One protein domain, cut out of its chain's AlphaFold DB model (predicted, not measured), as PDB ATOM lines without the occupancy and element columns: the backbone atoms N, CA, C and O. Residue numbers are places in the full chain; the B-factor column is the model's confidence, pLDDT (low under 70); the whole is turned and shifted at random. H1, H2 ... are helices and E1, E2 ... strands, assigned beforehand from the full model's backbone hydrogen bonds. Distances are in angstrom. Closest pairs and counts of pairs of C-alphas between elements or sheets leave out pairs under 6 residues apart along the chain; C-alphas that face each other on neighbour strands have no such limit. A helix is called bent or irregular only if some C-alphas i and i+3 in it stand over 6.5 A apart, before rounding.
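What this domain is: This is residues 238 to 449 of the 492 residues of the protein "Hypothetical protein" of labyrinthulid quahog parasite QPX (UniProt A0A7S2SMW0). Two small three-stranded sheets, E4 E6 E5 and E3 E8 E7, stand partly face to face with their strands crossed, a small sandwich, and H1 and H2 cover the other face of the sheet E3 E8 E7. H3 and H4 lie near E4 with H5 next to H4, the long hairpin E5 and E6 reaches to one end of the domain, and the small hairpin E1 and E2 lies at the other end, with H6 between E2 and the sandwich. The printed part has 212 residues with seven named helices and eight named strands, in the order H1 H2 E1 E2 E3 E4 H3 H4 H5 E5 E6 H6 H7 E7 E8; each sheet is antiparallel and the class is mixed. It is compact, with a radius of gyration of the C-alphas of 17.9 A and spans of 54 by 51 by 29 A.

How they stand to each other: The twisted sheet E4 E6 E5 is made of E4, residues 303 to 307, E6, residues 372 to 381, and E5, residues 356 to 366. E5 and E6 are a hairpin, with N 361 and O 375 within hydrogen-bond range at 2.9 A; across E4 and E6, N 307 and O 378 are 2.9 A apart. The other sheet runs E3, residues 299 to 301, E8, residues 418 to 425, and E7, residues 406 to 413. E7 and E8 are a hairpin, with N 411 and O 420 at 2.8 A, and across E3 and E8, N 301 and O 421 are at 2.8 A. The two sheets form a sandwich, two sheets face to face: the facing parts are 9.9 A centre to centre, with strands at 50 degrees. E3 runs on into E4 across a break of 1 residue, at 52 degrees. H2, residues 251 to 262, is on the sheet E3 E8 E7 at a height over the sheet of 8.2 A, over E8, and makes two layers with it, a helix on one face of a sheet; its closest C-alpha pair with E3 is Lys 260 and Val 300, 6.5 A. H1, residues 238 to 246, is on the same face, and its closest C-alpha pair with E7 is Gln 243 and Leu 411, 6.9 A. H3, residues 310 to 319, and H4, residues 323 to 330, only graze the sheet E4 E6 E5; they only just touch, only at the corner, with 3 pairs of C-alphas within 8 A, the closest Leu 317 and Tyr 324, 5.7 A. H4 and H5, residues 345 to 352, touch at a shallow tilt of 26 degrees, the same way, the closest C-alphas being those of Trp 328 and Leu 348, 6.5 A. E1, residues 272 to 276, and E2, residues 284 to 288, are a hairpin, with N 275 and O 285 at 2.8 A. The closest C-alphas of E2 and H6, residues 385 to 388, are those of Val 285 and Arg 387, 5.5 A. H7, residues 396 to 399, is apart from H6. In H3, H4 and H5 every O i to N i+4 pair is within hydrogen-bond range, against 3 of 5 in H1 and 6 of 8 in H2; H6 and H7 are too short for such a pair.

Where its parts are: H1 begins at C-alpha 238, (-10.269, -4.932, 36.642). H1 and H2 are irregular: C-alphas 239 and 242 are 7.5 A apart, and C-alphas 252 and 255 are 7.2 A apart. From first to last C-alpha H2 measures 17.3 A, E5 29.0 A, E6 28.0 A and E7 20.9 A. E8 measures 23.6 A and ends at C-alpha 425, (-0.668, -19.634, 53.896).

The domain as a whole: The two C-alphas farthest apart are those of Glu 279 and Glu 369, 60.5 A. The printed part has no cut. The link from H4 to H5, residues 331 to 344, is long, and residues 426 to 449 hold no named element, though residues 437 to 438 pair with residues 406 to 407 of E7, parallel. Mean pLDDT of the printed part is 80.2; it is under 70 at residues 278 to 282, 332 to 343, 363 to 373, 390 to 402 and 439 to 449.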
ATOM      1  N   THR A 238      -8.917  -5.115  37.194       91.56
ATOM      2  CA  THR A 238     -10.269  -4.932  36.642       91.56
ATOM      3  C   THR A 238     -10.784  -6.214  35.985       91.56
ATOM      4  O   THR A 238     -11.943  -6.585  36.184       91.56
ATOM      5  N   ALA A 239      -9.921  -6.923  35.258       87.31
ATOM      6  CA  ALA A 239     -10.279  -8.151  34.560       87.31
ATOM      7  C   ALA A 239     -10.367  -9.386  35.488       87.31
ATOM      8  O   ALA A 239     -11.231 -10.243  35.298       87.31
ATOM      9  N   HIS A 240      -9.513  -9.475  36.515       91.44
ATOM     10  CA  HIS A 240      -9.389 -10.666  37.372       91.44
ATOM     11  C   HIS A 240     -10.108 -10.556  38.724       91.44
ATOM     12  O   HIS A 240     -10.365 -11.581  39.363       91.44
ATOM     13  N   LYS A 241     -10.492  -9.349  39.156       93.81
ATOM     14  CA  LYS A 241     -11.136  -9.088  40.453       93.81
ATOM     15  C   LYS A 241     -12.324 -10.009  40.757       93.81
ATOM     16  O   LYS A 241     -12.329 -10.557  41.858       93.81
ATOM     17  N   PRO A 242     -13.265 -10.284  39.828       91.19
ATOM     18  CA  PRO A 242     -14.374 -11.195  40.119       91.19
ATOM     19  C   PRO A 242     -13.918 -12.601  40.539       91.19
ATOM     20  O   PRO A 242     -14.508 -13.195  41.438       91.19
ATOM     21  N   GLN A 243     -12.852 -13.129  39.918       90.38
ATOM     22  CA  GLN A 243     -12.302 -14.447  40.250       90.38
ATOM     23  C   GLN A 243     -11.566 -14.418  41.599       90.38
ATOM     24  O   GLN A 243     -11.740 -15.325  42.411       90.38
ATOM     25  N   LEU A 244     -10.785 -13.361  41.860       94.00
ATOM     26  CA  LEU A 244     -10.043 -13.187  43.115       94.00
ATOM     27  C   LEU A 244     -10.985 -13.073  44.321       94.00
ATOM     28  O   LEU A 244     -10.762 -13.728  45.339       94.00
ATOM     29  N   GLU A 245     -12.055 -12.284  44.192       94.00
ATOM     30  CA  GLU A 245     -13.070 -12.115  45.236       94.00
ATOM     31  C   GLU A 245     -13.851 -13.411  45.469       94.00
ATOM     32  O   GLU A 245     -13.986 -13.847  46.613       94.00
ATOM     33  N   LEU A 246     -14.306 -14.077  44.398       87.88
ATOM     34  CA  LEU A 246     -15.020 -15.354  44.499       87.88
ATOM     35  C   LEU A 246     -14.177 -16.422  45.208       87.88
ATOM     36  O   LEU A 246     -14.691 -17.204  46.011       87.88
ATOM     37  N   ALA A 247     -12.877 -16.441  44.929       87.19
ATOM     38  CA  ALA A 247     -11.954 -17.399  45.508       87.19
ATOM     39  C   ALA A 247     -11.378 -16.958  46.871       87.19
ATOM     40  O   ALA A 247     -10.583 -17.689  47.466       87.19
ATOM     41  N   ASN A 248     -11.829 -15.813  47.401       91.50
ATOM     42  CA  ASN A 248     -11.399 -15.217  48.668       91.50
ATOM     43  C   ASN A 248      -9.873 -15.041  48.765       91.50
ATOM     44  O   ASN A 248      -9.273 -15.323  49.805       91.50
ATOM     45  N   VAL A 249      -9.239 -14.592  47.678       94.94
ATOM     46  CA  VAL A 249      -7.819 -14.224  47.690       94.94
ATOM     47  C   VAL A 249      -7.658 -12.915  48.473       94.94
ATOM     48  O   VAL A 249      -8.275 -11.920  48.081       94.94
ATOM     49  N   PRO A 250      -6.830 -12.867  49.533       97.12
ATOM     50  CA  PRO A 250      -6.567 -11.639  50.281       97.12
ATOM     51  C   PRO A 250      -6.076 -10.498  49.379       97.12
ATOM     52  O   PRO A 250      -5.176 -10.700  48.563       97.12
ATOM     53  N   GLU A 251      -6.613  -9.286  49.556       97.31
ATOM     54  CA  GLU A 251      -6.253  -8.126  48.719       97.31
ATOM     55  C   GLU A 251      -4.760  -7.782  48.790       97.31
ATOM     56  O   GLU A 251      -4.153  -7.381  47.798       97.31
ATOM     57  N   THR A 252      -4.141  -8.012  49.952       97.19
ATOM     58  CA  THR A 252      -2.700  -7.827  50.181       97.19
ATOM     59  C   THR A 252      -1.831  -8.704  49.278       97.19
ATOM     60  O   THR A 252      -0.657  -8.396  49.081       97.19
ATOM     61  N   LEU A 253      -2.393  -9.777  48.712       97.94
ATOM     62  CA  LEU A 253      -1.700 -10.714  47.836       97.94
ATOM     63  C   LEU A 253      -1.919 -10.427  46.344       97.94
ATOM     64  O   LEU A 253      -1.213 -11.005  45.521       97.94
ATOM     65  N   TRP A 254      -2.847  -9.542  45.964       97.19
ATOM     66  CA  TRP A 254      -3.209  -9.335  44.555       97.19
ATOM     67  C   TRP A 254      -2.050  -8.815  43.708       97.19
ATOM     68  O   TRP A 254      -1.823  -9.325  42.616       97.19
ATOM     69  N   THR A 255      -1.272  -7.857  44.216       95.25
ATOM     70  CA  THR A 255      -0.085  -7.355  43.505       95.25
ATOM     71  C   THR A 255       0.969  -8.448  43.340       95.25
ATOM     72  O   THR A 255       1.539  -8.591  42.264       95.25
ATOM     73  N   GLY A 256       1.183  -9.273  44.371       95.50
ATOM     74  CA  GLY A 256       2.096 -10.413  44.288       95.50
ATOM     75  C   GLY A 256       1.637 -11.456  43.268       95.50
ATOM     76  O   GLY A 256       2.455 -11.970  42.510       95.50
ATOM     77  N   ALA A 257       0.331 -11.735  43.206       95.50
ATOM     78  CA  ALA A 257      -0.250 -12.651  42.229       95.50
ATOM     79  C   ALA A 257      -0.103 -12.107  40.804       95.50
ATOM     80  O   ALA A 257       0.332 -12.843  39.924       95.50
ATOM     81  N   PHE A 258      -0.396 -10.819  40.595       94.38
ATOM     82  CA  PHE A 258      -0.212 -10.141  39.313       94.38
ATOM     83  C   PHE A 258       1.228 -10.260  38.810       94.38
ATOM     84  O   PHE A 258       1.445 -10.784  37.721       94.38
ATOM     85  N   THR A 259       2.212  -9.837  39.612       91.19
ATOM     86  CA  THR A 259       3.626  -9.885  39.216       91.19
ATOM     87  C   THR A 259       4.064 -11.312  38.895       91.19
ATOM     88  O   THR A 259       4.658 -11.550  37.850       91.19
ATOM     89  N   LYS A 260       3.725 -12.283  39.752       92.31
ATOM     90  CA  LYS A 260       4.149 -13.673  39.550       92.31
ATOM     91  C   LYS A 260       3.470 -14.345  38.360       92.31
ATOM     92  O   LYS A 260       4.121 -15.137  37.692       92.31
ATOM     93  N   LEU A 261       2.203 -14.042  38.080       90.00
ATOM     94  CA  LEU A 261       1.522 -14.552  36.887       90.00
ATOM     95  C   LEU A 261       2.104 -13.933  35.620       90.00
ATOM     96  O   LEU A 261       2.374 -14.658  34.673       90.00
ATOM     97  N   LEU A 262       2.334 -12.619  35.619       86.56
ATOM     98  CA  LEU A 262       2.878 -11.894  34.471       86.56
ATOM     99  C   LEU A 262       4.308 -12.322  34.113       86.56
ATOM    100  O   LEU A 262       4.698 -12.283  32.952       86.56
ATOM    101  N   GLU A 263       5.100 -12.712  35.111       83.56
ATOM    102  CA  GLU A 263       6.480 -13.173  34.930       83.56
ATOM    103  C   GLU A 263       6.602 -14.705  34.864       83.56
ATOM    104  O   GLU A 263       7.711 -15.212  34.700       83.56
ATOM    105  N   LEU A 264       5.494 -15.447  35.015       84.31
ATOM    106  CA  LEU A 264       5.479 -16.904  35.230       84.31
ATOM    107  C   LEU A 264       6.503 -17.352  36.294       84.31
ATOM    108  O   LEU A 264       7.297 -18.273  36.100       84.31
ATOM    109  N   ASN A 265       6.511 -16.660  37.433       88.00
ATOM    110  CA  ASN A 265       7.466 -16.881  38.511       88.00
ATOM    111  C   ASN A 265       6.967 -17.950  39.505       88.00
ATOM    112  O   ASN A 265       6.185 -17.664  40.418       88.00
ATOM    113  N   PHE A 266       7.453 -19.181  39.334       90.62
ATOM    114  CA  PHE A 266       7.149 -20.345  40.178       90.62
ATOM    115  C   PHE A 266       8.158 -20.485  41.337       90.62
ATOM    116  O   PHE A 266       9.037 -21.347  41.333       90.62
ATOM    117  N   ASP A 267       8.052 -19.625  42.352       93.31
ATOM    118  CA  ASP A 267       9.082 -19.453  43.395       93.31
ATOM    119  C   ASP A 267       8.858 -20.229  44.702       93.31
ATOM    120  O   ASP A 267       9.607 -20.041  45.666       93.31
ATOM    121  N   ILE A 268       7.869 -21.123  44.762       93.00
ATOM    122  CA  ILE A 268       7.553 -21.879  45.984       93.00
ATOM    123  C   ILE A 268       8.741 -22.708  46.504       93.00
ATOM    124  O   ILE A 268       8.894 -22.876  47.714       93.00
ATOM    125  N   GLY A 269       9.639 -23.141  45.610       90.81
ATOM    126  CA  GLY A 269      10.888 -23.832  45.954       90.81
ATOM    127  C   GLY A 269      11.852 -23.009  46.820       90.81
ATOM    128  O   GLY A 269      12.726 -23.568  47.477       90.81
ATOM    129  N   SER A 270      11.683 -21.683  46.870       92.25
ATOM    130  CA  SER A 270      12.453 -20.800  47.760       92.25
ATOM    131  C   SER A 270      11.980 -20.865  49.216       92.25
ATOM    132  O   SER A 270      12.717 -20.476  50.119       92.25
ATOM    133  N   TYR A 271      10.760 -21.356  49.448       95.44
ATOM    134  CA  TYR A 271      10.097 -21.394  50.756       95.44
ATOM    135  C   TYR A 271       9.810 -22.809  51.250       95.44
ATOM    136  O   TYR A 271       9.503 -23.000  52.429       95.44
ATOM    137  N   ALA A 272       9.874 -23.797  50.361       93.00
ATOM    138  CA  ALA A 272       9.595 -25.180  50.678       93.00
ATOM    139  C   ALA A 272      10.395 -26.128  49.790       93.00
ATOM    140  O   ALA A 272      10.757 -25.799  48.664       93.00
ATOM    141  N   ASN A 273      10.648 -27.332  50.291       92.25
ATOM    142  CA  ASN A 273      11.370 -28.357  49.553       92.25
ATOM    143  C   ASN A 273      10.717 -29.724  49.751       92.25
ATOM    144  O   ASN A 273       9.965 -29.939  50.707       92.25
ATOM    145  N   PHE A 274      11.033 -30.653  48.857       89.19
ATOM    146  CA  PHE A 274      10.618 -32.032  49.010       89.19
ATOM    147  C   PHE A 274      11.339 -32.687  50.189       89.19
ATOM    148  O   PHE A 274      12.555 -32.567  50.351       89.19
ATOM    149  N   ALA A 275      10.595 -33.459  50.969       85.19
ATOM    150  CA  ALA A 275      11.122 -34.302  52.025       85.19
ATOM    151  C   ALA A 275      10.484 -35.687  51.968       85.19
ATOM    152  O   ALA A 275       9.303 -35.836  51.650       85.19
ATOM    153  N   ARG A 276      11.271 -36.706  52.319       81.38
ATOM    154  CA  ARG A 276      10.756 -38.062  52.502       81.38
ATOM    155  C   ARG A 276      10.110 -38.202  53.866       81.38
ATOM    156  O   ARG A 276      10.616 -37.710  54.869       81.38
ATOM    157  N   ILE A 277       9.037 -38.971  53.885       71.25
ATOM    158  CA  ILE A 277       8.246 -39.273  55.079       71.25
ATOM    159  C   ILE A 277       8.968 -40.263  56.018       71.25
ATOM    160  O   ILE A 277       8.659 -40.370  57.203       71.25
ATOM    161  N   GLY A 278       9.969 -40.972  55.496       68.56
ATOM    162  CA  GLY A 278      10.875 -41.845  56.236       68.56
ATOM    163  C   GLY A 278      12.003 -42.337  55.329       68.56
ATOM    164  O   GLY A 278      11.921 -42.199  54.110       68.56
ATOM    165  N   GLU A 279      13.055 -42.928  55.900       67.38
ATOM    166  CA  GLU A 279      14.267 -43.317  55.150       67.38
ATOM    167  C   GLU A 279      13.994 -44.276  53.977       67.38
ATOM    168  O   GLU A 279      14.676 -44.223  52.953       67.38
ATOM    169  N   THR A 280      12.979 -45.131  54.115       66.06
ATOM    170  CA  THR A 280      12.618 -46.175  53.147       66.06
ATOM    171  C   THR A 280      11.318 -45.900  52.395       66.06
ATOM    172  O   THR A 280      10.963 -46.680  51.512       66.06
ATOM    173  N   SER A 281      10.599 -44.825  52.732       66.62
ATOM    174  CA  SER A 281       9.350 -44.490  52.049       66.62
ATOM    175  C   SER A 281       9.662 -43.842  50.692       66.62
ATOM    176  O   SER A 281      10.501 -42.935  50.628       66.62
ATOM    177  N   PRO A 282       9.010 -44.288  49.603       65.00
ATOM    178  CA  PRO A 282       9.085 -43.611  48.310       65.00
ATOM    179  C   PRO A 282       8.301 -42.288  48.301       65.00
ATOM    180  O   PRO A 282       8.384 -41.533  47.335       65.00
ATOM    181  N   ASP A 283       7.555 -42.007  49.367       71.31
ATOM    182  CA  ASP A 283       6.616 -40.907  49.432       71.31
ATOM    183  C   ASP A 283       7.301 -39.591  49.788       71.31
ATOM    184  O   ASP A 283       8.056 -39.481  50.764       71.31
ATOM    185  N   MET A 284       6.981 -38.573  48.994       79.00
ATOM    186  CA  MET A 284       7.529 -37.229  49.109       79.00
ATOM    187  C   MET A 284       6.424 -36.254  49.511       79.00
ATOM    188  O   MET A 284       5.309 -36.320  48.995       79.00
ATOM    189  N   VAL A 285       6.754 -35.331  50.408       84.25
ATOM    190  CA  VAL A 285       5.894 -34.218  50.836       84.25
ATOM    191  C   VAL A 285       6.628 -32.899  50.679       84.25
ATOM    192  O   VAL A 285       7.855 -32.883  50.633       84.25
ATOM    193  N   MET A 286       5.888 -31.795  50.632       89.62
ATOM    194  CA  MET A 286       6.480 -30.461  50.699       89.62
ATOM    195  C   MET A 286       6.577 -30.001  52.149       89.62
ATOM    196  O   MET A 286       5.583 -30.013  52.874       89.62
ATOM    197  N   ILE A 287       7.767 -29.578  52.567       91.44
ATOM    198  CA  ILE A 287       8.028 -29.037  53.903       91.44
ATOM    199  C   ILE A 287       8.538 -27.609  53.776       91.44
ATOM    200  O   ILE A 287       9.407 -27.335  52.949       91.44
ATOM    201  N   ALA A 288       8.017 -26.710  54.611       94.69
ATOM    202  CA  ALA A 288       8.492 -25.339  54.717       94.69
ATOM    203  C   ALA A 288       9.972 -25.296  55.137       94.69
ATOM    204  O   ALA A 288      10.357 -25.880  56.149       94.69
ATOM    205  N   THR A 289      10.798 -24.571  54.387       95.31
ATOM    206  CA  THR A 289      12.213 -24.303  54.705       95.31
ATOM    207  C   THR A 289      12.408 -22.969  55.420       95.31
ATOM    208  O   THR A 289      13.514 -22.646  55.840       95.31
ATOM    209  N   SER A 290      11.342 -22.181  55.553       94.62
ATOM    210  CA  SER A 290      11.318 -20.918  56.285       94.62
ATOM    211  C   SER A 290       9.922 -20.663  56.851       94.62
ATOM    212  O   SER A 290       8.936 -21.234  56.378       94.62
ATOM    213  N   ALA A 291       9.831 -19.818  57.879       96.25
ATOM    214  CA  ALA A 291       8.544 -19.429  58.440       96.25
ATOM    215  C   ALA A 291       7.748 -18.567  57.445       96.25
ATOM    216  O   ALA A 291       8.278 -17.613  56.874       96.25
ATOM    217  N   MET A 292       6.460 -18.868  57.290       97.12
ATOM    218  CA  MET A 292       5.526 -18.121  56.449       97.12
ATOM    219  C   MET A 292       4.321 -17.694  57.291       97.12
ATOM    220  O   MET A 292       3.468 -18.532  57.595       97.12
ATOM    221  N   PRO A 293       4.239 -16.420  57.708       97.88
ATOM    222  CA  PRO A 293       3.054 -15.914  58.385       97.88
ATOM    223  C   PRO A 293       1.795 -16.049  57.518       97.88
ATOM    224  O   PRO A 293       1.855 -16.096  56.286       97.88
ATOM    225  N   LYS A 294       0.634 -16.071  58.165       97.50
ATOM    226  CA  LYS A 294      -0.660 -16.091  57.489       97.50
ATOM    227  C   LYS A 294      -0.745 -14.965  56.449       97.50
ATOM    228  O   LYS A 294      -0.494 -13.805  56.770       97.50
ATOM    229  N   GLU A 295      -1.151 -15.315  55.225       96.62
ATOM    230  CA  GLU A 295      -1.380 -14.381  54.112       96.62
ATOM    231  C   GLU A 295      -0.158 -13.495  53.780       96.62
ATOM    232  O   GLU A 295      -0.305 -12.394  53.253       96.62
ATOM    233  N   SER A 296       1.062 -13.964  54.080       96.81
ATOM    234  CA  SER A 296       2.291 -13.190  53.855       96.81
ATOM    235  C   SER A 296       2.848 -13.294  52.439       96.81
ATOM    236  O   SER A 296       3.664 -12.471  52.034       96.81
ATOM    237  N   VAL A 297       2.483 -14.349  51.710       97.31
ATOM    238  CA  VAL A 297       3.031 -14.681  50.394       97.31
ATOM    239  C   VAL A 297       1.993 -15.441  49.576       97.31
ATOM    240  O   VAL A 297       1.218 -16.226  50.119       97.31
ATOM    241  N   VAL A 298       1.990 -15.207  48.267       97.44
ATOM    242  CA  VAL A 298       1.211 -15.963  47.283       97.44
ATOM    243  C   VAL A 298       2.158 -16.647  46.312       97.44
ATOM    244  O   VAL A 298       3.178 -16.071  45.942       97.44
ATOM    245  N   PHE A 299       1.826 -17.859  45.898       96.44
ATOM    246  CA  PHE A 299       2.563 -18.662  44.933       96.44
ATOM    247  C   PHE A 299       1.688 -18.922  43.714       96.44
ATOM    248  O   PHE A 299       0.483 -19.137  43.856       96.44
ATOM    249  N   VAL A 300       2.308 -18.934  42.538       94.44
ATOM    250  CA  VAL A 300       1.706 -19.469  41.315       94.44
ATOM    251  C   VAL A 300       2.165 -20.917  41.189       94.44
ATOM    252  O   VAL A 300       3.337 -21.218  41.409       94.44
ATOM    253  N   VAL A 301       1.230 -21.813  40.898       92.44
ATOM    254  CA  VAL A 301       1.457 -23.252  40.753       92.44
ATOM    255  C   VAL A 301       0.917 -23.687  39.400       92.44
ATOM    256  O   VAL A 301      -0.230 -23.372  39.061       92.44
ATOM    257  N   ASP A 302       1.743 -24.398  38.642       90.75
ATOM    258  CA  ASP A 302       1.435 -24.786  37.272       90.75
ATOM    259  C   ASP A 302       0.493 -25.998  37.194       90.75
ATOM    260  O   ASP A 302       0.333 -26.778  38.145       90.75
ATOM    261  N   HIS A 303      -0.163 -26.149  36.044       90.12
ATOM    262  CA  HIS A 303      -1.005 -27.291  35.708       90.12
ATOM    263  C   HIS A 303      -0.250 -28.178  34.711       90.12
ATOM    264  O   HIS A 303      -0.154 -27.858  33.530       90.12
ATOM    265  N   ALA A 304       0.248 -29.336  35.153       88.62
ATOM    266  CA  ALA A 304       0.917 -30.297  34.269       88.62
ATOM    267  C   ALA A 304      -0.003 -30.877  33.185       88.62
ATOM    268  O   ALA A 304       0.485 -31.393  32.177       88.62
ATOM    269  N   TRP A 305      -1.320 -30.833  33.395       90.69
ATOM    270  CA  TRP A 305      -2.303 -31.306  32.429       90.69
ATOM    271  C   TRP A 305      -3.619 -30.563  32.593       90.69
ATOM    272  O   TRP A 305      -4.077 -30.409  33.719       90.69
ATOM    273  N   THR A 306      -4.234 -30.143  31.487       88.00
ATOM    274  CA  THR A 306      -5.573 -29.541  31.464       88.00
ATOM    275  C   THR A 306      -6.357 -30.075  30.268       88.00
ATOM    276  O   THR A 306      -5.801 -30.200  29.180       88.00
ATOM    277  N   PHE A 307      -7.642 -30.384  30.447       85.94
ATOM    278  CA  PHE A 307      -8.532 -30.834  29.375       85.94
ATOM    279  C   PHE A 307     -10.002 -30.502  29.671       85.94
ATOM    280  O   PHE A 307     -10.395 -30.358  30.826       85.94
ATOM    281  N   ALA A 308     -10.830 -30.381  28.630       83.06
ATOM    282  CA  ALA A 308     -12.265 -30.094  28.762       83.06
ATOM    283  C   ALA A 308     -13.149 -31.330  28.518       83.06
ATOM    284  O   ALA A 308     -14.287 -31.390  28.982       83.06
ATOM    285  N   SER A 309     -12.630 -32.332  27.808       81.62
ATOM    286  CA  SER A 309     -13.339 -33.566  27.474       81.62
ATOM    287  C   SER A 309     -12.407 -34.777  27.477       81.62
ATOM    288  O   SER A 309     -11.182 -34.643  27.438       81.62
ATOM    289  N   LYS A 310     -12.993 -35.978  27.481       82.50
ATOM    290  CA  LYS A 310     -12.254 -37.235  27.310       82.50
ATOM    291  C   LYS A 310     -11.443 -37.256  26.011       82.50
ATOM    292  O   LYS A 310     -10.284 -37.650  26.030       82.50
ATOM    293  N   GLN A 311     -12.035 -36.798  24.911       81.31
ATOM    294  CA  GLN A 311     -11.378 -36.763  23.607       81.31
ATOM    295  C   GLN A 311     -10.170 -35.815  23.610       81.31
ATOM    296  O   GLN A 311      -9.122 -36.167  23.074       81.31
ATOM    297  N   ASP A 312     -10.286 -34.641  24.246       81.88
ATOM    298  CA  ASP A 312      -9.159 -33.707  24.396       81.88
ATOM    299  C   ASP A 312      -8.023 -34.333  25.210       81.88
ATOM    300  O   ASP A 312      -6.847 -34.206  24.864       81.88
ATOM    301  N   ALA A 313      -8.386 -35.037  26.280       84.31
ATOM    302  CA  ALA A 313      -7.447 -35.699  27.163       84.31
ATOM    303  C   ALA A 313      -6.678 -36.816  26.434       84.31
ATOM    304  O   ALA A 313      -5.448 -36.802  26.433       84.31
ATOM    305  N   GLU A 314      -7.381 -37.727  25.757       83.50
ATOM    306  CA  GLU A 314      -6.783 -38.798  24.943       83.50
ATOM    307  C   GLU A 314      -5.850 -38.216  23.873       83.50
ATOM    308  O   GLU A 314      -4.680 -38.593  23.793       83.50
ATOM    309  N   LYS A 315      -6.313 -37.196  23.142       84.44
ATOM    310  CA  LYS A 315      -5.511 -36.516  22.124       84.44
ATOM    311  C   LYS A 315      -4.238 -35.889  22.701       84.44
ATOM    312  O   LYS A 315      -3.176 -36.002  22.095       84.44
ATOM    313  N   SER A 316      -4.310 -35.251  23.870       84.06
ATOM    314  CA  SER A 316      -3.125 -34.661  24.509       84.06
ATOM    315  C   SER A 316      -2.075 -35.716  24.894       84.06
ATOM    316  O   SER A 316      -0.882 -35.485  24.704       84.06
ATOM    317  N   LEU A 317      -2.502 -36.897  25.361       85.12
ATOM    318  CA  LEU A 317      -1.612 -38.010  25.715       85.12
ATOM    319  C   LEU A 317      -0.952 -38.649  24.486       85.12
ATOM    320  O   LEU A 317       0.164 -39.160  24.583       85.12
ATOM    321  N   GLU A 318      -1.629 -38.626  23.338       82.81
ATOM    322  CA  GLU A 318      -1.081 -39.088  22.058       82.81
ATOM    323  C   GLU A 318      -0.087 -38.089  21.452       82.81
ATOM    324  O   GLU A 318       0.950 -38.490  20.926       82.81
ATOM    325  N   GLN A 319      -0.396 -36.790  21.512       81.31
ATOM    326  CA  GLN A 319       0.377 -35.748  20.831       81.31
ATOM    327  C   GLN A 319       1.611 -35.288  21.615       81.31
ATOM    328  O   GLN A 319       2.612 -34.899  21.009       81.31
ATOM    329  N   VAL A 320       1.563 -35.321  22.948       79.44
ATOM    330  CA  VAL A 320       2.667 -34.858  23.795       79.44
ATOM    331  C   VAL A 320       3.514 -36.047  24.236       79.44
ATOM    332  O   VAL A 320       3.178 -36.775  25.173       79.44
ATOM    333  N   ALA A 321       4.654 -36.232  23.568       81.44
ATOM    334  CA  ALA A 321       5.593 -37.303  23.880       81.44
ATOM    335  C   ALA A 321       6.018 -37.270  25.361       81.44
ATOM    336  O   ALA A 321       6.471 -36.246  25.872       81.44
ATOM    337  N   GLY A 322       5.877 -38.405  26.051       82.81
ATOM    338  CA  GLY A 322       6.245 -38.555  27.462       82.81
ATOM    339  C   GLY A 322       5.244 -37.977  28.471       82.81
ATOM    340  O   GLY A 322       5.453 -38.150  29.671       82.81
ATOM    341  N   LEU A 323       4.142 -37.347  28.033       85.81
ATOM    342  CA  LEU A 323       3.142 -36.785  28.949       85.81
ATOM    343  C   LEU A 323       2.509 -37.862  29.832       85.81
ATOM    344  O   LEU A 323       2.448 -37.688  31.044       85.81
ATOM    345  N   TYR A 324       2.098 -38.993  29.247       87.25
ATOM    346  CA  TYR A 324       1.534 -40.113  30.008       87.25
ATOM    347  C   TYR A 324       2.473 -40.561  31.137       87.25
ATOM    348  O   TYR A 324       2.041 -40.722  32.276       87.25
ATOM    349  N   ASP A 325       3.765 -40.715  30.838       85.44
ATOM    350  CA  ASP A 325       4.770 -41.148  31.813       85.44
ATOM    351  C   ASP A 325       4.984 -40.117  32.916       85.44
ATOM    352  O   ASP A 325       5.051 -40.484  34.092       85.44
ATOM    353  N   ARG A 326       5.029 -38.829  32.554       86.56
ATOM    354  CA  ARG A 326       5.118 -37.726  33.514       86.56
ATOM    355  C   ARG A 326       3.916 -37.721  34.459       86.56
ATOM    356  O   ARG A 326       4.104 -37.712  35.671       86.56
ATOM    357  N   LEU A 327       2.693 -37.781  33.928       88.25
ATOM    358  CA  LEU A 327       1.467 -37.773  34.735       88.25
ATOM    359  C   LEU A 327       1.336 -39.032  35.593       88.25
ATOM    360  O   LEU A 327       0.915 -38.960  36.749       88.25
ATOM    361  N   TRP A 328       1.751 -40.184  35.069       86.44
ATOM    362  CA  TRP A 328       1.784 -41.419  35.840       86.44
ATOM    363  C   TRP A 328       2.766 -41.333  37.014       86.44
ATOM    364  O   TRP A 328       2.431 -41.759  38.114       86.44
ATOM    365  N   ALA A 329       3.955 -40.752  36.815       84.19
ATOM    366  CA  ALA A 329       4.964 -40.593  37.867       84.19
ATOM    367  C   ALA A 329       4.516 -39.673  39.018       84.19
ATOM    368  O   ALA A 329       5.034 -39.770  40.133       84.19
ATOM    369  N   LEU A 330       3.551 -38.790  38.761       82.88
ATOM    370  CA  LEU A 330       2.919 -37.963  39.788       82.88
ATOM    371  C   LEU A 330       1.933 -38.756  40.655       82.88
ATOM    372  O   LEU A 330       1.705 -38.380  41.803       82.88
ATOM    373  N   CYS A 331       1.370 -39.850  40.136       80.56
ATOM    374  CA  CYS A 331       0.451 -40.710  40.872       80.56
ATOM    375  C   CYS A 331       1.199 -41.537  41.932       80.56
ATOM    376  O   CYS A 331       2.274 -42.070  41.676       80.56
ATOM    377  N   ASP A 332       0.590 -41.750  43.103       68.31
ATOM    378  CA  ASP A 332       1.164 -42.551  44.205       68.31
ATOM    379  C   ASP A 332       1.202 -44.083  43.916       68.31
ATOM    380  O   ASP A 332       1.314 -44.903  44.828       68.31
ATOM    381  N   SER A 333       1.065 -44.510  42.652       62.22
ATOM    382  CA  SER A 333       0.970 -45.922  42.249       62.22
ATOM    383  C   SER A 333       2.321 -46.490  41.807       62.22
ATOM    384  O   SER A 333       2.968 -45.975  40.900       62.22
ATOM    385  N   THR A 334       2.729 -47.616  42.399       56.69
ATOM    386  CA  THR A 334       4.072 -48.199  42.222       56.69
ATOM    387  C   THR A 334       4.248 -49.085  40.983       56.69
ATOM    388  O   THR A 334       5.341 -49.601  40.770       56.69
ATOM    389  N   ALA A 335       3.214 -49.308  40.168       63.34
ATOM    390  CA  ALA A 335       3.345 -50.117  38.955       63.34
ATOM    391  C   ALA A 335       2.544 -49.517  37.800       63.34
ATOM    392  O   ALA A 335       1.314 -49.591  37.781       63.34
ATOM    393  N   LYS A 336       3.259 -48.945  36.826       65.25
ATOM    394  CA  LYS A 336       2.699 -48.636  35.507       65.25
ATOM    395  C   LYS A 336       2.174 -49.941  34.876       65.25
ATOM    396  O   LYS A 336       2.828 -50.976  35.040       65.25
ATOM    397  N   PRO A 337       1.020 -49.929  34.185       63.59
ATOM    398  CA  PRO A 337       0.590 -51.050  33.355       63.59
ATOM    399  C   PRO A 337       1.697 -51.454  32.365       63.59
ATOM    400  O   PRO A 337       2.540 -50.626  32.014       63.59
ATOM    401  N   ALA A 338       1.716 -52.721  31.943       61.59
ATOM    402  CA  ALA A 338       2.726 -53.248  31.021       61.59
ATOM    403  C   ALA A 338       2.797 -52.443  29.697       61.59
ATOM    404  O   ALA A 338       1.820 -51.806  29.302       61.59
ATOM    405  N   GLU A 339       3.967 -52.438  29.043       57.47
ATOM    406  CA  GLU A 339       4.307 -51.578  27.883       57.47
ATOM    407  C   GLU A 339       3.344 -51.694  26.687       57.47
ATOM    408  O   GLU A 339       3.212 -50.758  25.903       57.47
ATOM    409  N   ASP A 340       2.641 -52.815  26.571       53.47
ATOM    410  CA  ASP A 340       1.633 -53.143  25.564       53.47
ATOM    411  C   ASP A 340       0.265 -52.453  25.778       53.47
ATOM    412  O   ASP A 340      -0.595 -52.517  24.900       53.47
ATOM    413  N   ALA A 341       0.085 -51.734  26.894       51.00
ATOM    414  CA  ALA A 341      -1.060 -50.865  27.204       51.00
ATOM    415  C   ALA A 341      -0.687 -49.365  27.174       51.00
ATOM    416  O   ALA A 341      -1.155 -48.579  28.007       51.00
ATOM    417  N   SER A 342       0.214 -48.962  26.270       53.97
ATOM    418  CA  SER A 342       0.637 -47.564  26.146       53.97
ATOM    419  C   SER A 342      -0.575 -46.647  25.903       53.97
ATOM    420  O   SER A 342      -1.379 -46.874  25.004       53.97
ATOM    421  N   ASN A 343      -0.714 -45.626  26.753       63.62
ATOM    422  CA  ASN A 343      -1.798 -44.635  26.763       63.62
ATOM    423  C   ASN A 343      -3.206 -45.142  27.150       63.62
ATOM    424  O   ASN A 343      -4.203 -44.611  26.663       63.62
ATOM    425  N   ASP A 344      -3.329 -46.096  28.084       75.62
ATOM    426  CA  ASP A 344      -4.627 -46.387  28.721       75.62
ATOM    427  C   ASP A 344      -5.097 -45.201  29.593       75.62
ATOM    428  O   ASP A 344      -4.810 -45.102  30.791       75.62
ATOM    429  N   PHE A 345      -5.843 -44.284  28.971       80.31
ATOM    430  CA  PHE A 345      -6.456 -43.122  29.617       80.31
ATOM    431  C   PHE A 345      -7.317 -43.507  30.829       80.31
ATOM    432  O   PHE A 345      -7.297 -42.814  31.847       80.31
ATOM    433  N   GLY A 346      -8.033 -44.635  30.769       81.38
ATOM    434  CA  GLY A 346      -8.871 -45.105  31.871       81.38
ATOM    435  C   GLY A 346      -8.046 -45.513  33.093       81.38
ATOM    436  O   GLY A 346      -8.396 -45.171  34.226       81.38
ATOM    437  N   ALA A 347      -6.922 -46.199  32.873       82.00
ATOM    438  CA  ALA A 347      -5.983 -46.540  33.938       82.00
ATOM    439  C   ALA A 347      -5.336 -45.291  34.552       82.00
ATOM    440  O   ALA A 347      -5.261 -45.194  35.781       82.00
ATOM    441  N   LEU A 348      -4.915 -44.326  33.723       84.69
ATOM    442  CA  LEU A 348      -4.337 -43.067  34.199       84.69
ATOM    443  C   LEU A 348      -5.346 -42.258  35.012       84.69
ATOM    444  O   LEU A 348      -5.023 -41.863  36.127       84.69
ATOM    445  N   LEU A 349      -6.576 -42.063  34.526       82.75
ATOM    446  CA  LEU A 349      -7.616 -41.359  35.286       82.75
ATOM    447  C   LEU A 349      -7.880 -42.020  36.635       82.75
ATOM    448  O   LEU A 349      -8.010 -41.340  37.651       82.75
ATOM    449  N   LYS A 350      -7.930 -43.353  36.666       80.38
ATOM    450  CA  LYS A 350      -8.108 -44.091  37.914       80.38
ATOM    451  C   LYS A 350      -6.926 -43.893  38.865       80.38
ATOM    452  O   LYS A 350      -7.141 -43.785  40.069       80.38
ATOM    453  N   ALA A 351      -5.698 -43.836  38.360       80.56
ATOM    454  CA  ALA A 351      -4.522 -43.546  39.176       80.56
ATOM    455  C   ALA A 351      -4.509 -42.086  39.669       80.56
ATOM    456  O   ALA A 351      -4.224 -41.837  40.837       80.56
ATOM    457  N   ALA A 352      -4.895 -41.147  38.806       81.81
ATOM    458  CA  ALA A 352      -4.837 -39.710  39.038       81.81
ATOM    459  C   ALA A 352      -6.078 -39.132  39.739       81.81
ATOM    460  O   ALA A 352      -6.059 -37.960  40.092       81.81
ATOM    461  N   HIS A 353      -7.143 -39.912  39.969       76.75
ATOM    462  CA  HIS A 353      -8.461 -39.423  40.416       76.75
ATOM    463  C   HIS A 353      -8.451 -38.465  41.623       76.75
ATOM    464  O   HIS A 353      -9.371 -37.668  41.779       76.75
ATOM    465  N   THR A 354      -7.427 -38.516  42.477       74.25
ATOM    466  CA  THR A 354      -7.275 -37.631  43.642       74.25
ATOM    467  C   THR A 354      -6.300 -36.470  43.454       74.25
ATOM    468  O   THR A 354      -6.276 -35.551  44.270       74.25
ATOM    469  N   LEU A 355      -5.524 -36.485  42.373       80.25
ATOM    470  CA  LEU A 355      -4.611 -35.417  41.935       80.25
ATOM    471  C   LEU A 355      -5.251 -34.467  40.930       80.25
ATOM    472  O   LEU A 355      -4.657 -33.484  40.490       80.25
ATOM    473  N   LEU A 356      -6.499 -34.742  40.621       83.00
ATOM    474  CA  LEU A 356      -7.290 -34.101  39.614       83.00
ATOM    475  C   LEU A 356      -8.181 -33.027  40.276       83.00
ATOM    476  O   LEU A 356      -8.675 -33.202  41.390       83.00
ATOM    477  N   GLY A 357      -8.269 -31.843  39.670       82.44
ATOM    478  CA  GLY A 357      -9.101 -30.703  40.082       82.44
ATOM    479  C   GLY A 357      -9.927 -30.184  38.905       82.44
ATOM    480  O   GLY A 357      -9.728 -30.642  37.782       82.44
ATOM    481  N   SER A 358     -10.884 -29.289  39.134       85.50
ATOM    482  CA  SER A 358     -11.677 -28.718  38.045       85.50
ATOM    483  C   SER A 358     -11.918 -27.223  38.226       85.50
ATOM    484  O   SER A 358     -11.619 -26.636  39.259       85.50
ATOM    485  N   TYR A 359     -12.377 -26.563  37.177       81.94
ATOM    486  CA  TYR A 359     -12.924 -25.212  37.241       81.94
ATOM    487  C   TYR A 359     -13.895 -25.027  36.081       81.94
ATOM    488  O   TYR A 359     -13.849 -25.763  35.100       81.94
ATOM    489  N   THR A 360     -14.789 -24.049  36.177       81.50
ATOM    490  CA  THR A 360     -15.770 -23.779  35.123       81.50
ATOM    491  C   THR A 360     -15.605 -22.355  34.630       81.50
ATOM    492  O   THR A 360     -15.648 -21.413  35.421       81.50
ATOM    493  N   ILE A 361     -15.449 -22.198  33.317       75.94
ATOM    494  CA  ILE A 361     -15.473 -20.897  32.655       75.94
ATOM    495  C   ILE A 361     -16.880 -20.666  32.106       75.94
ATOM    496  O   ILE A 361     -17.409 -21.485  31.353       75.94
ATOM    497  N   MET A 362     -17.474 -19.529  32.459       73.88
ATOM    498  CA  MET A 362     -18.724 -19.057  31.863       73.88
ATOM    499  C   MET A 362     -18.405 -18.224  30.619       73.88
ATOM    500  O   MET A 362     -17.774 -17.170  30.728       73.88
ATOM    501  N   GLN A 363     -18.831 -18.668  29.435       61.44
ATOM    502  CA  GLN A 363     -18.720 -17.863  28.220       61.44
ATOM    503  C   GLN A 363     -19.705 -16.691  28.260       61.44
ATOM    504  O   GLN A 363     -20.876 -16.847  28.603       61.44
ATOM    505  N   GLN A 364     -19.217 -15.508  27.881       52.09
ATOM    506  CA  GLN A 364     -20.015 -14.279  27.845       52.09
ATOM    507  C   GLN A 364     -20.961 -14.207  26.637       52.09
ATOM    508  O   GLN A 364     -21.963 -13.499  26.690       52.09
ATOM    509  N   SER A 365     -20.666 -14.925  25.549       48.81
ATOM    510  CA  SER A 365     -21.544 -15.032  24.382       48.81
ATOM    511  C   SER A 365     -22.630 -16.085  24.636       48.81
ATOM    512  O   SER A 365     -22.276 -17.250  24.842       48.81
ATOM    513  N   PRO A 366     -23.925 -15.710  24.620       47.31
ATOM    514  CA  PRO A 366     -25.016 -16.668  24.750       47.31
ATOM    515  C   PRO A 366     -24.987 -17.677  23.599       47.31
ATOM    516  O   PRO A 366     -24.562 -17.346  22.487       47.31
ATOM    517  N   ASP A 367     -25.466 -18.892  23.845       52.84
ATOM    518  CA  ASP A 367     -25.837 -19.796  22.757       52.84
ATOM    519  C   ASP A 367     -26.998 -19.215  21.916       52.84
ATOM    520  O   ASP A 367     -27.531 -18.136  22.194       52.84
ATOM    521  N   GLN A 368     -27.403 -19.926  20.859       51.28
ATOM    522  CA  GLN A 368     -28.508 -19.495  19.989       51.28
ATOM    523  C   GLN A 368     -29.849 -19.328  20.739       51.28
ATOM    524  O   GLN A 368     -30.767 -18.711  20.199       51.28
ATOM    525  N   GLU A 369     -29.953 -19.827  21.976       56.84
ATOM    526  CA  GLU A 369     -31.142 -19.773  22.831       56.84
ATOM    527  C   GLU A 369     -31.040 -18.731  23.963       56.84
ATOM    528  O   GLU A 369     -32.009 -18.509  24.691       56.84
ATOM    529  N   GLY A 370     -29.914 -18.015  24.079       53.53
ATOM    530  CA  GLY A 370     -29.718 -16.979  25.094       53.53
ATOM    531  C   GLY A 370     -29.178 -17.493  26.435       53.53
ATOM    532  O   GLY A 370     -29.148 -16.729  27.405       53.53
ATOM    533  N   THR A 371     -28.736 -18.749  26.508       51.47
ATOM    534  CA  THR A 371     -28.187 -19.369  27.720       51.47
ATOM    535  C   THR A 371     -26.670 -19.151  27.800       51.47
ATOM    536  O   THR A 371     -25.965 -19.346  26.805       51.47
ATOM    537  N   PRO A 372     -26.115 -18.753  28.963       55.78
ATOM    538  CA  PRO A 372     -24.669 -18.718  29.162       55.78
ATOM    539  C   PRO A 372     -24.091 -20.130  29.044       55.78
ATOM    540  O   PRO A 372     -24.484 -21.028  29.794       55.78
ATOM    541  N   LYS A 373     -23.142 -20.336  28.127       66.75
ATOM    542  CA  LYS A 373     -22.461 -21.626  27.987       66.75
ATOM    543  C   LYS A 373     -21.380 -21.753  29.060       66.75
ATOM    544  O   LYS A 373     -20.440 -20.962  29.098       66.75
ATOM    545  N   ALA A 374     -21.512 -22.751  29.925       72.94
ATOM    546  CA  ALA A 374     -20.504 -23.106  30.916       72.94
ATOM    547  C   ALA A 374     -19.625 -24.236  30.367       72.94
ATOM    548  O   ALA A 374     -20.144 -25.286  29.988       72.94
ATOM    549  N   THR A 375     -18.309 -24.040  30.343       77.75
ATOM    550  CA  THR A 375     -17.352 -25.102  30.010       77.75
ATOM    551  C   THR A 375     -16.586 -25.478  31.265       77.75
ATOM    552  O   THR A 375     -15.919 -24.633  31.864       77.75
ATOM    553  N   SER A 376     -16.688 -26.742  31.667       82.56
ATOM    554  CA  SER A 376     -15.879 -27.296  32.748       82.56
ATOM    555  C   SER A 376     -14.547 -27.786  32.204       82.56
ATOM    556  O   SER A 376     -14.492 -28.479  31.191       82.56
ATOM    557  N   PHE A 377     -13.490 -27.427  32.910       84.88
ATOM    558  CA  PHE A 377     -12.133 -27.863  32.670       84.88
ATOM    559  C   PHE A 377     -11.659 -28.688  33.846       84.88
ATOM    560  O   PHE A 377     -12.038 -28.474  34.998       84.88
ATOM    561  N   TYR A 378     -10.794 -29.619  33.516       86.69
ATOM    562  CA  TYR A 378     -10.208 -30.595  34.391       86.69
ATOM    563  C   TYR A 378      -8.706 -30.424  34.334       86.69
ATOM    564  O   TYR A 378      -8.162 -30.233  33.250       86.69
ATOM    565  N   TYR A 379      -8.037 -30.475  35.480       88.31
ATOM    566  CA  TYR A 379      -6.603 -30.251  35.524       88.31
ATOM    567  C   TYR A 379      -5.887 -31.112  36.557       88.31
ATOM    568  O   TYR A 379      -6.468 -31.548  37.553       88.31
ATOM    569  N   MET A 380      -4.599 -31.321  36.321       88.12
ATOM    570  CA  MET A 380      -3.643 -31.924  37.239       88.12
ATOM    571  C   MET A 380      -2.523 -30.923  37.486       88.12
ATOM    572  O   MET A 380      -2.028 -30.303  36.548       88.12
ATOM    573  N   LEU A 381      -2.133 -30.749  38.745       88.50
ATOM    574  CA  LEU A 381      -1.023 -29.863  39.091       88.50
ATOM    575  C   LEU A 381       0.316 -30.476  38.689       88.50
ATOM    576  O   LEU A 381       0.431 -31.686  38.499       88.50
ATOM    577  N   ASP A 382       1.331 -29.629  38.623       88.62
ATOM    578  CA  ASP A 382       2.722 -30.039  38.484       88.62
ATOM    579  C   ASP A 382       3.258 -30.866  39.672       88.62
ATOM    580  O   ASP A 382       2.550 -31.233  40.621       88.62
ATOM    581  N   GLU A 383       4.549 -31.190  39.594       85.88
ATOM    582  CA  GLU A 383       5.295 -31.966  40.577       85.88
ATOM    583  C   GLU A 383       5.215 -31.369  41.984       85.88
ATOM    584  O   GLU A 383       5.148 -32.117  42.960       85.88
ATOM    585  N   ILE A 384       5.216 -30.041  42.106       86.44
ATOM    586  CA  ILE A 384       5.189 -29.368  43.404       86.44
ATOM    587  C   ILE A 384       3.753 -29.272  43.919       86.44
ATOM    588  O   ILE A 384       3.463 -29.694  45.042       86.44
ATOM    589  N   GLY A 385       2.833 -28.767  43.100       87.44
ATOM    590  CA  GLY A 385       1.432 -28.583  43.454       87.44
ATOM    591  C   GLY A 385       0.756 -29.883  43.867       87.44
ATOM    592  O   GLY A 385       0.026 -29.914  44.864       87.44
ATOM    593  N   SER A 386       1.058 -30.983  43.172       85.00
ATOM    594  CA  SER A 386       0.524 -32.310  43.496       85.00
ATOM    595  C   SER A 386       0.933 -32.797  44.894       85.00
ATOM    596  O   SER A 386       0.179 -33.540  45.519       85.00
ATOM    597  N   ARG A 387       2.079 -32.349  45.431       84.44
ATOM    598  CA  ARG A 387       2.582 -32.749  46.763       84.44
ATOM    599  C   ARG A 387       2.111 -31.863  47.913       84.44
ATOM    600  O   ARG A 387       2.331 -32.220  49.067       84.44
ATOM    601  N   ILE A 388       1.470 -30.736  47.613       84.06
ATOM    602  CA  ILE A 388       0.908 -29.831  48.624       84.06
ATOM    603  C   ILE A 388      -0.563 -30.178  48.899       84.06
ATOM    604  O   ILE A 388      -1.099 -29.811  49.937       84.06
ATOM    605  N   ARG A 389      -1.261 -30.893  48.008       71.88
ATOM    606  CA  ARG A 389      -2.690 -31.207  48.191       71.88
ATOM    607  C   ARG A 389      -2.944 -32.168  49.354       71.88
ATOM    608  O   ARG A 389      -2.234 -33.149  49.562       71.88
ATOM    609  N   ARG A 390      -4.048 -31.936  50.070       69.81
ATOM    610  CA  ARG A 390      -4.566 -32.877  51.067       69.81
ATOM    611  C   ARG A 390      -5.236 -34.077  50.392       69.81
ATOM    612  O   ARG A 390      -6.309 -33.941  49.814       69.81
ATOM    613  N   HIS A 391      -4.666 -35.270  50.550       61.88
ATOM    614  CA  HIS A 391      -5.267 -36.527  50.097       61.88
ATOM    615  C   HIS A 391      -5.699 -37.373  51.316       61.88
ATOM    616  O   HIS A 391      -4.934 -37.522  52.266       61.88
ATOM    617  N   LYS A 392      -6.952 -37.873  51.345       57.97
ATOM    618  CA  LYS A 392      -7.469 -38.762  52.424       57.97
ATOM    619  C   LYS A 392      -6.947 -40.198  52.317       57.97
ATOM    620  O   LYS A 392      -7.014 -40.952  53.283       57.97
ATOM    621  N   THR A 393      -6.473 -40.560  51.139       51.09
ATOM    622  CA  THR A 393      -5.708 -41.770  50.858       51.09
ATOM    623  C   THR A 393      -4.248 -41.352  50.629       51.09
ATOM    624  O   THR A 393      -3.952 -40.164  50.598       51.09
ATOM    625  N   GLY A 394      -3.291 -42.272  50.585       55.03
ATOM    626  CA  GLY A 394      -1.875 -41.905  50.463       55.03
ATOM    627  C   GLY A 394      -1.212 -41.418  51.767       55.03
ATOM    628  O   GLY A 394      -1.827 -41.377  52.834       55.03
ATOM    629  N   PRO A 395       0.078 -41.091  51.715       52.88
ATOM    630  CA  PRO A 395       0.954 -41.068  52.884       52.88
ATOM    631  C   PRO A 395       0.861 -39.771  53.704       52.88
ATOM    632  O   PRO A 395       1.144 -39.770  54.897       52.88
ATOM    633  N   VAL A 396       0.365 -38.675  53.118       55.09
ATOM    634  CA  VAL A 396       0.049 -37.432  53.850       55.09
ATOM    635  C   VAL A 396      -1.118 -37.643  54.824       55.09
ATOM    636  O   VAL A 396      -1.128 -37.073  55.916       55.09
ATOM    637  N   SER A 397      -2.072 -38.519  54.477       57.84
ATOM    638  CA  SER A 397      -3.247 -38.815  55.310       57.84
ATOM    639  C   SER A 397      -2.892 -39.418  56.676       57.84
ATOM    640  O   SER A 397      -3.608 -39.195  57.653       57.84
ATOM    641  N   SER A 398      -1.774 -40.152  56.758       56.78
ATOM    642  CA  SER A 398      -1.284 -40.784  57.988       56.78
ATOM    643  C   SER A 398      -0.336 -39.893  58.797       56.78
ATOM    644  O   SER A 398      -0.145 -40.149  59.984       56.78
ATOM    645  N   LEU A 399       0.224 -38.841  58.192       56.75
ATOM    646  CA  LEU A 399       1.174 -37.926  58.837       56.75
ATOM    647  C   LEU A 399       0.532 -36.653  59.365       56.75
ATOM    648  O   LEU A 399       1.044 -36.063  60.315       56.75
ATOM    649  N   GLN A 400      -0.574 -36.216  58.763       59.84
ATOM    650  CA  GLN A 400      -1.201 -34.953  59.126       59.84
ATOM    651  C   GLN A 400      -2.721 -35.092  59.196       59.84
ATOM    652  O   GLN A 400      -3.454 -34.953  58.220       59.84
ATOM    653  N   SER A 401      -3.212 -35.333  60.414       57.19
ATOM    654  CA  SER A 401      -4.645 -35.350  60.738       57.19
ATOM    655  C   SER A 401      -5.233 -33.944  60.974       57.19
ATOM    656  O   SER A 401      -6.431 -33.818  61.225       57.19
ATOM    657  N   GLY A 402      -4.399 -32.896  60.926       64.19
ATOM    658  CA  GLY A 402      -4.768 -31.500  61.189       64.19
ATOM    659  C   GLY A 402      -5.498 -30.795  60.033       64.19
ATOM    660  O   GLY A 402      -5.676 -31.379  58.958       64.19
ATOM    661  N   PRO A 403      -5.960 -29.547  60.249       75.19
ATOM    662  CA  PRO A 403      -6.534 -28.715  59.193       75.19
ATOM    663  C   PRO A 403      -5.473 -28.335  58.148       75.19
ATOM    664  O   PRO A 403      -4.275 -28.384  58.425       75.19
ATOM    665  N   ALA A 404      -5.920 -27.946  56.954       87.88
ATOM    666  CA  ALA A 404      -5.040 -27.368  55.947       87.88
ATOM    667  C   ALA A 404      -4.365 -26.093  56.477       87.88
ATOM    668  O   ALA A 404      -4.972 -25.335  57.238       87.88
ATOM    669  N   ASN A 405      -3.126 -25.859  56.057       92.38
ATOM    670  CA  ASN A 405      -2.370 -24.645  56.365       92.38
ATOM    671  C   ASN A 405      -2.128 -23.764  55.132       92.38
ATOM    672  O   ASN A 405      -1.762 -22.601  55.281       92.38
ATOM    673  N   MET A 406      -2.430 -24.278  53.940       92.88
ATOM    674  CA  MET A 406      -2.417 -23.545  52.679       92.88
ATOM    675  C   MET A 406      -3.829 -23.480  52.078       92.88
ATOM    676  O   MET A 406      -4.628 -24.412  52.219       92.88
ATOM    677  N   LYS A 407      -4.134 -22.406  51.350       91.56
ATOM    678  CA  LYS A 407      -5.195 -22.408  50.334       91.56
ATOM    679  C   LYS A 407      -4.577 -22.747  48.985       91.56
ATOM    680  O   LYS A 407      -3.418 -22.412  48.753       91.56
ATOM    681  N   LEU A 408      -5.344 -23.394  48.115       91.00
ATOM    682  CA  LEU A 408      -4.981 -23.635  46.725       91.00
ATOM    683  C   LEU A 408      -6.241 -23.546  45.865       91.00
ATOM    684  O   LEU A 408      -7.197 -24.284  46.098       91.00
ATOM    685  N   ILE A 409      -6.251 -22.641  44.895       89.31
ATOM    686  CA  ILE A 409      -7.422 -22.368  44.052       89.31
ATOM    687  C   ILE A 409      -7.002 -22.178  42.594       89.31
ATOM    688  O   ILE A 409      -5.973 -21.550  42.351       89.31
ATOM    689  N   PRO A 410      -7.775 -22.672  41.615       90.56
ATOM    690  CA  PRO A 410      -7.539 -22.332  40.222       90.56
ATOM    691  C   PRO A 410      -7.886 -20.858  39.963       90.56
ATOM    692  O   PRO A 410      -8.861 -20.332  40.503       90.56
ATOM    693  N   LEU A 411      -7.099 -20.206  39.114       90.38
ATOM    694  CA  LEU A 411      -7.341 -18.875  38.571       90.38
ATOM    695  C   LEU A 411      -7.102 -18.932  37.062       90.38
ATOM    696  O   LEU A 411      -6.016 -19.320  36.627       90.38
ATOM    697  N   TYR A 412      -8.087 -18.521  36.265       88.44
ATOM    698  CA  TYR A 412      -7.909 -18.409  34.822       88.44
ATOM    699  C   TYR A 412      -7.245 -17.072  34.486       88.44
ATOM    700  O   TYR A 412      -7.836 -16.010  34.712       88.44
ATOM    701  N   SER A 413      -6.022 -17.131  33.958       86.12
ATOM    702  CA  SER A 413      -5.313 -15.967  33.438       86.12
ATOM    703  C   SER A 413      -5.883 -15.601  32.077       86.12
ATOM    704  O   SER A 413      -5.773 -16.367  31.121       86.12
ATOM    705  N   LEU A 414      -6.474 -14.412  31.973       80.62
ATOM    706  CA  LEU A 414      -6.981 -13.895  30.699       80.62
ATOM    707  C   LEU A 414      -5.844 -13.534  29.737       80.62
ATOM    708  O   LEU A 414      -6.017 -13.593  28.519       80.62
ATOM    709  N   ASP A 415      -4.681 -13.196  30.289       77.50
ATOM    710  CA  ASP A 415      -3.522 -12.746  29.534       77.50
ATOM    711  C   ASP A 415      -2.829 -13.916  28.825       77.50
ATOM    712  O   ASP A 415      -2.541 -13.814  27.629       77.50
ATOM    713  N   TYR A 416      -2.624 -15.029  29.539       78.31
ATOM    714  CA  TYR A 416      -2.074 -16.280  28.997       78.31
ATOM    715  C   TYR A 416      -3.138 -17.209  28.414       78.31
ATOM    716  O   TYR A 416      -2.794 -18.197  27.775       78.31
ATOM    717  N   ARG A 417      -4.422 -16.910  28.655       77.75
ATOM    718  CA  ARG A 417      -5.558 -17.771  28.306       77.75
ATOM    719  C   ARG A 417      -5.348 -19.190  28.812       77.75
ATOM    720  O   ARG A 417      -5.509 -20.136  28.075       77.75
ATOM    721  N   MET A 418      -4.936 -19.351  30.058       82.88
ATOM    722  CA  MET A 418      -4.821 -20.667  30.681       82.88
ATOM    723  C   MET A 418      -5.016 -20.535  32.182       82.88
ATOM    724  O   MET A 418      -4.887 -19.442  32.746       82.88
ATOM    725  N   ALA A 419      -5.350 -21.641  32.838       87.88
ATOM    726  CA  ALA A 419      -5.462 -21.654  34.284       87.88
ATOM    727  C   ALA A 419      -4.124 -21.966  34.945       87.88
ATOM    728  O   ALA A 419      -3.403 -22.872  34.543       87.88
ATOM    729  N   PHE A 420      -3.864 -21.238  36.020       92.19
ATOM    730  CA  PHE A 420      -2.863 -21.571  37.022       92.19
ATOM    731  C   PHE A 420      -3.578 -21.836  38.339       92.19
ATOM    732  O   PHE A 420      -4.789 -21.631  38.451       92.19
ATOM    733  N   SER A 421      -2.857 -22.279  39.364       92.69
ATOM    734  CA  SER A 421      -3.377 -22.227  40.730       92.69
ATOM    735  C   SER A 421      -2.638 -21.187  41.560       92.69
ATOM    736  O   SER A 421      -1.415 -21.107  41.515       92.69
ATOM    737  N   LEU A 422      -3.378 -20.414  42.355       95.00
ATOM    738  CA  LEU A 422      -2.803 -19.587  43.411       95.00
ATOM    739  C   LEU A 422      -2.774 -20.372  44.719       95.00
ATOM    740  O   LEU A 422      -3.773 -20.996  45.086       95.00
ATOM    741  N   ALA A 423      -1.652 -20.304  45.434       94.62
ATOM    742  CA  ALA A 423      -1.498 -20.893  46.760       94.62
ATOM    743  C   ALA A 423      -0.972 -19.881  47.781       94.62
ATOM    744  O   ALA A 423      -0.089 -19.094  47.459       94.62
ATOM    745  N   TRP A 424      -1.476 -19.898  49.015       96.44
ATOM    746  CA  TRP A 424      -0.975 -19.026  50.090       96.44
ATOM    747  C   TRP A 424      -1.224 -19.612  51.488       96.44
ATOM    748  O   TRP A 424      -2.155 -20.409  51.648       96.44
ATOM    749  N   PRO A 425      -0.440 -19.221  52.513       96.06
ATOM    750  CA  PRO A 425      -0.668 -19.634  53.896       96.06
ATOM    751  C   PRO A 425      -1.982 -19.068  54.453       96.06
ATOM    752  O   PRO A 425      -2.217 -17.860  54.398       96.06
ATOM    753  N   ILE A 426      -2.823 -19.922  55.041       94.81
ATOM    754  CA  ILE A 426      -4.074 -19.520  55.727       94.81
ATOM    755  C   ILE A 426      -3.946 -19.492  57.253       94.81
ATOM    756  O   ILE A 426      -4.850 -19.027  57.952       94.81
ATOM    757  N   VAL A 427      -2.807 -19.956  57.755       95.44
ATOM    758  CA  VAL A 427      -2.349 -19.895  59.145       95.44
ATOM    759  C   VAL A 427      -0.851 -19.589  59.136       95.44
ATOM    760  O   VAL A 427      -0.219 -19.686  58.086       95.44
ATOM    761  N   ASP A 428      -0.284 -19.244  60.287       97.25
ATOM    762  CA  ASP A 428       1.169 -19.137  60.421       97.25
ATOM    763  C   ASP A 428       1.804 -20.529  60.264       97.25
ATOM    764  O   ASP A 428       1.378 -21.496  60.901       97.25
ATOM    765  N   ILE A 429       2.809 -20.633  59.395       95.88
ATOM    766  CA  ILE A 429       3.537 -21.868  59.093       95.88
ATOM    767  C   ILE A 429       4.965 -21.724  59.613       95.88
ATOM    768  O   ILE A 429       5.687 -20.810  59.218       95.88
ATOM    769  N   GLU A 430       5.383 -22.635  60.488       96.38
ATOM    770  CA  GLU A 430       6.758 -22.696  60.990       96.38
ATOM    771  C   GLU A 430       7.660 -23.493  60.036       96.38
ATOM    772  O   GLU A 430       7.197 -24.385  59.318       96.38
ATOM    773  N   GLU A 431       8.963 -23.214  60.060       95.38
ATOM    774  CA  GLU A 431       9.961 -24.045  59.378       95.38
ATOM    775  C   GLU A 431       9.843 -25.514  59.827       95.38
ATOM    776  O   GLU A 431       9.622 -25.809  61.001       95.38
ATOM    777  N   GLY A 432       9.961 -26.448  58.886       91.25
ATOM    778  CA  GLY A 432       9.776 -27.876  59.139       91.25
ATOM    779  C   GLY A 432       8.316 -28.343  59.092       91.25
ATOM    780  O   GLY A 432       8.061 -29.547  59.150       91.25
ATOM    781  N   THR A 433       7.350 -27.432  58.935       91.25
ATOM    782  CA  THR A 433       5.932 -27.792  58.800       91.25
ATOM    783  C   THR A 433       5.636 -28.350  57.407       91.25
ATOM    784  O   THR A 433       6.010 -27.757  56.395       91.25
ATOM    785  N   ILE A 434       4.911 -29.469  57.344       89.75
ATOM    786  CA  ILE A 434       4.405 -30.029  56.085       89.75
ATOM    787  C   ILE A 434       3.312 -29.109  55.521       89.75
ATOM    788  O   ILE A 434       2.376 -28.723  56.231       89.75
ATOM    789  N   LEU A 435       3.426 -28.767  54.240       90.75
ATOM    790  CA  LEU A 435       2.450 -27.951  53.529       90.75
ATOM    791  C   LEU A 435       1.272 -28.811  53.076       90.75
ATOM    792  O   LEU A 435       1.446 -29.796  52.362       90.75
ATOM    793  N   VAL A 436       0.069 -28.405  53.475       87.81
ATOM    794  CA  VAL A 436      -1.188 -29.073  53.146       87.81
ATOM    795  C   VAL A 436      -2.213 -28.036  52.727       87.81
ATOM    796  O   VAL A 436      -2.679 -27.227  53.533       87.81
ATOM    797  N   ALA A 437      -2.590 -28.092  51.458       86.06
ATOM    798  CA  ALA A 437      -3.633 -27.280  50.879       86.06
ATOM    799  C   ALA A 437      -4.996 -27.952  50.979       86.06
ATOM    800  O   ALA A 437      -5.159 -29.140  50.675       86.06
ATOM    801  N   ASP A 438      -5.983 -27.145  51.350       70.81
ATOM    802  CA  ASP A 438      -7.384 -27.496  51.202       70.81
ATOM    803  C   ASP A 438      -7.764 -27.416  49.721       70.81
ATOM    804  O   ASP A 438      -7.839 -26.327  49.150       70.81
ATOM    805  N   HIS A 439      -7.956 -28.572  49.090       65.69
ATOM    806  CA  HIS A 439      -8.441 -28.668  47.718       65.69
ATOM    807  C   HIS A 439      -9.676 -29.571  47.724       65.69
ATOM    808  O   HIS A 439      -9.569 -30.794  47.673       65.69
ATOM    809  N   GLU A 440     -10.852 -28.966  47.891       51.78
ATOM    810  CA  GLU A 440     -12.119 -29.695  48.073       51.78
ATOM    811  C   GLU A 440     -12.750 -30.208  46.768       51.78
ATOM    812  O   GLU A 440     -13.816 -30.821  46.805       51.78
ATOM    813  N   GLN A 441     -12.124 -30.018  45.606       53.09
ATOM    814  CA  GLN A 441     -12.739 -30.426  44.343       53.09
ATOM    815  C   GLN A 441     -12.265 -31.820  43.932       53.09
ATOM    816  O   GLN A 441     -11.343 -31.989  43.136       53.09
ATOM    817  N   GLY A 442     -12.902 -32.826  44.535       48.00
ATOM    818  CA  GLY A 442     -12.884 -34.197  44.035       48.00
ATOM    819  C   GLY A 442     -13.686 -34.319  42.737       48.00
ATOM    820  O   GLY A 442     -14.591 -33.529  42.472       48.00
ATOM    821  N   TRP A 443     -13.329 -35.302  41.919       56.28
ATOM    822  CA  TRP A 443     -13.939 -35.516  40.611       56.28
ATOM    823  C   TRP A 443     -15.163 -36.414  40.676       56.28
ATOM    824  O   TRP A 443     -15.186 -37.393  41.420       56.28
ATOM    825  N   ASP A 444     -16.134 -36.111  39.820       48.91
ATOM    826  CA  ASP A 444     -17.214 -37.026  39.477       48.91
ATOM    827  C   ASP A 444     -16.895 -37.680  38.126       48.91
ATOM    828  O   ASP A 444     -17.125 -37.102  37.062       48.91
ATOM    829  N   LEU A 445     -16.298 -38.877  38.178       48.38
ATOM    830  CA  LEU A 445     -15.928 -39.653  36.987       48.38
ATOM    831  C   LEU A 445     -17.146 -39.972  36.102       48.38
ATOM    832  O   LEU A 445     -16.975 -40.148  34.897       48.38
ATOM    833  N   ASP A 446     -18.358 -39.983  36.669       46.81
ATOM    834  CA  ASP A 446     -19.596 -40.265  35.935       46.81
ATOM    835  C   ASP A 446     -20.030 -39.086  35.036       46.81
ATOM    836  O   ASP A 446     -20.866 -39.260  34.150       46.81
ATOM    837  N   ASN A 447     -19.440 -37.895  35.218       50.38
ATOM    838  CA  ASN A 447     -19.762 -36.672  34.470       50.38
ATOM    839  C   ASN A 447     -18.756 -36.313  33.355       50.38
ATOM    840  O   ASN A 447     -18.986 -35.356  32.613       50.38
ATOM    841  N   ILE A 448     -17.655 -37.062  33.202       52.47
ATOM    842  CA  ILE A 448     -16.672 -36.846  32.116       52.47
ATOM    843  C   ILE A 448     -17.199 -37.395  30.781       52.47
ATOM    844  O   ILE A 448     -16.955 -36.811  29.724       52.47
ATOM    845  N   ASP A 449     -17.990 -38.470  30.827       44.22
ATOM    846  CA  ASP A 449     -18.785 -38.939  29.694       44.22
ATOM    847  C   ASP A 449     -20.102 -38.155  29.676       44.22
ATOM    848  O   ASP A 449     -21.092 -38.547  30.292       44.22
TER     849      ASP A 449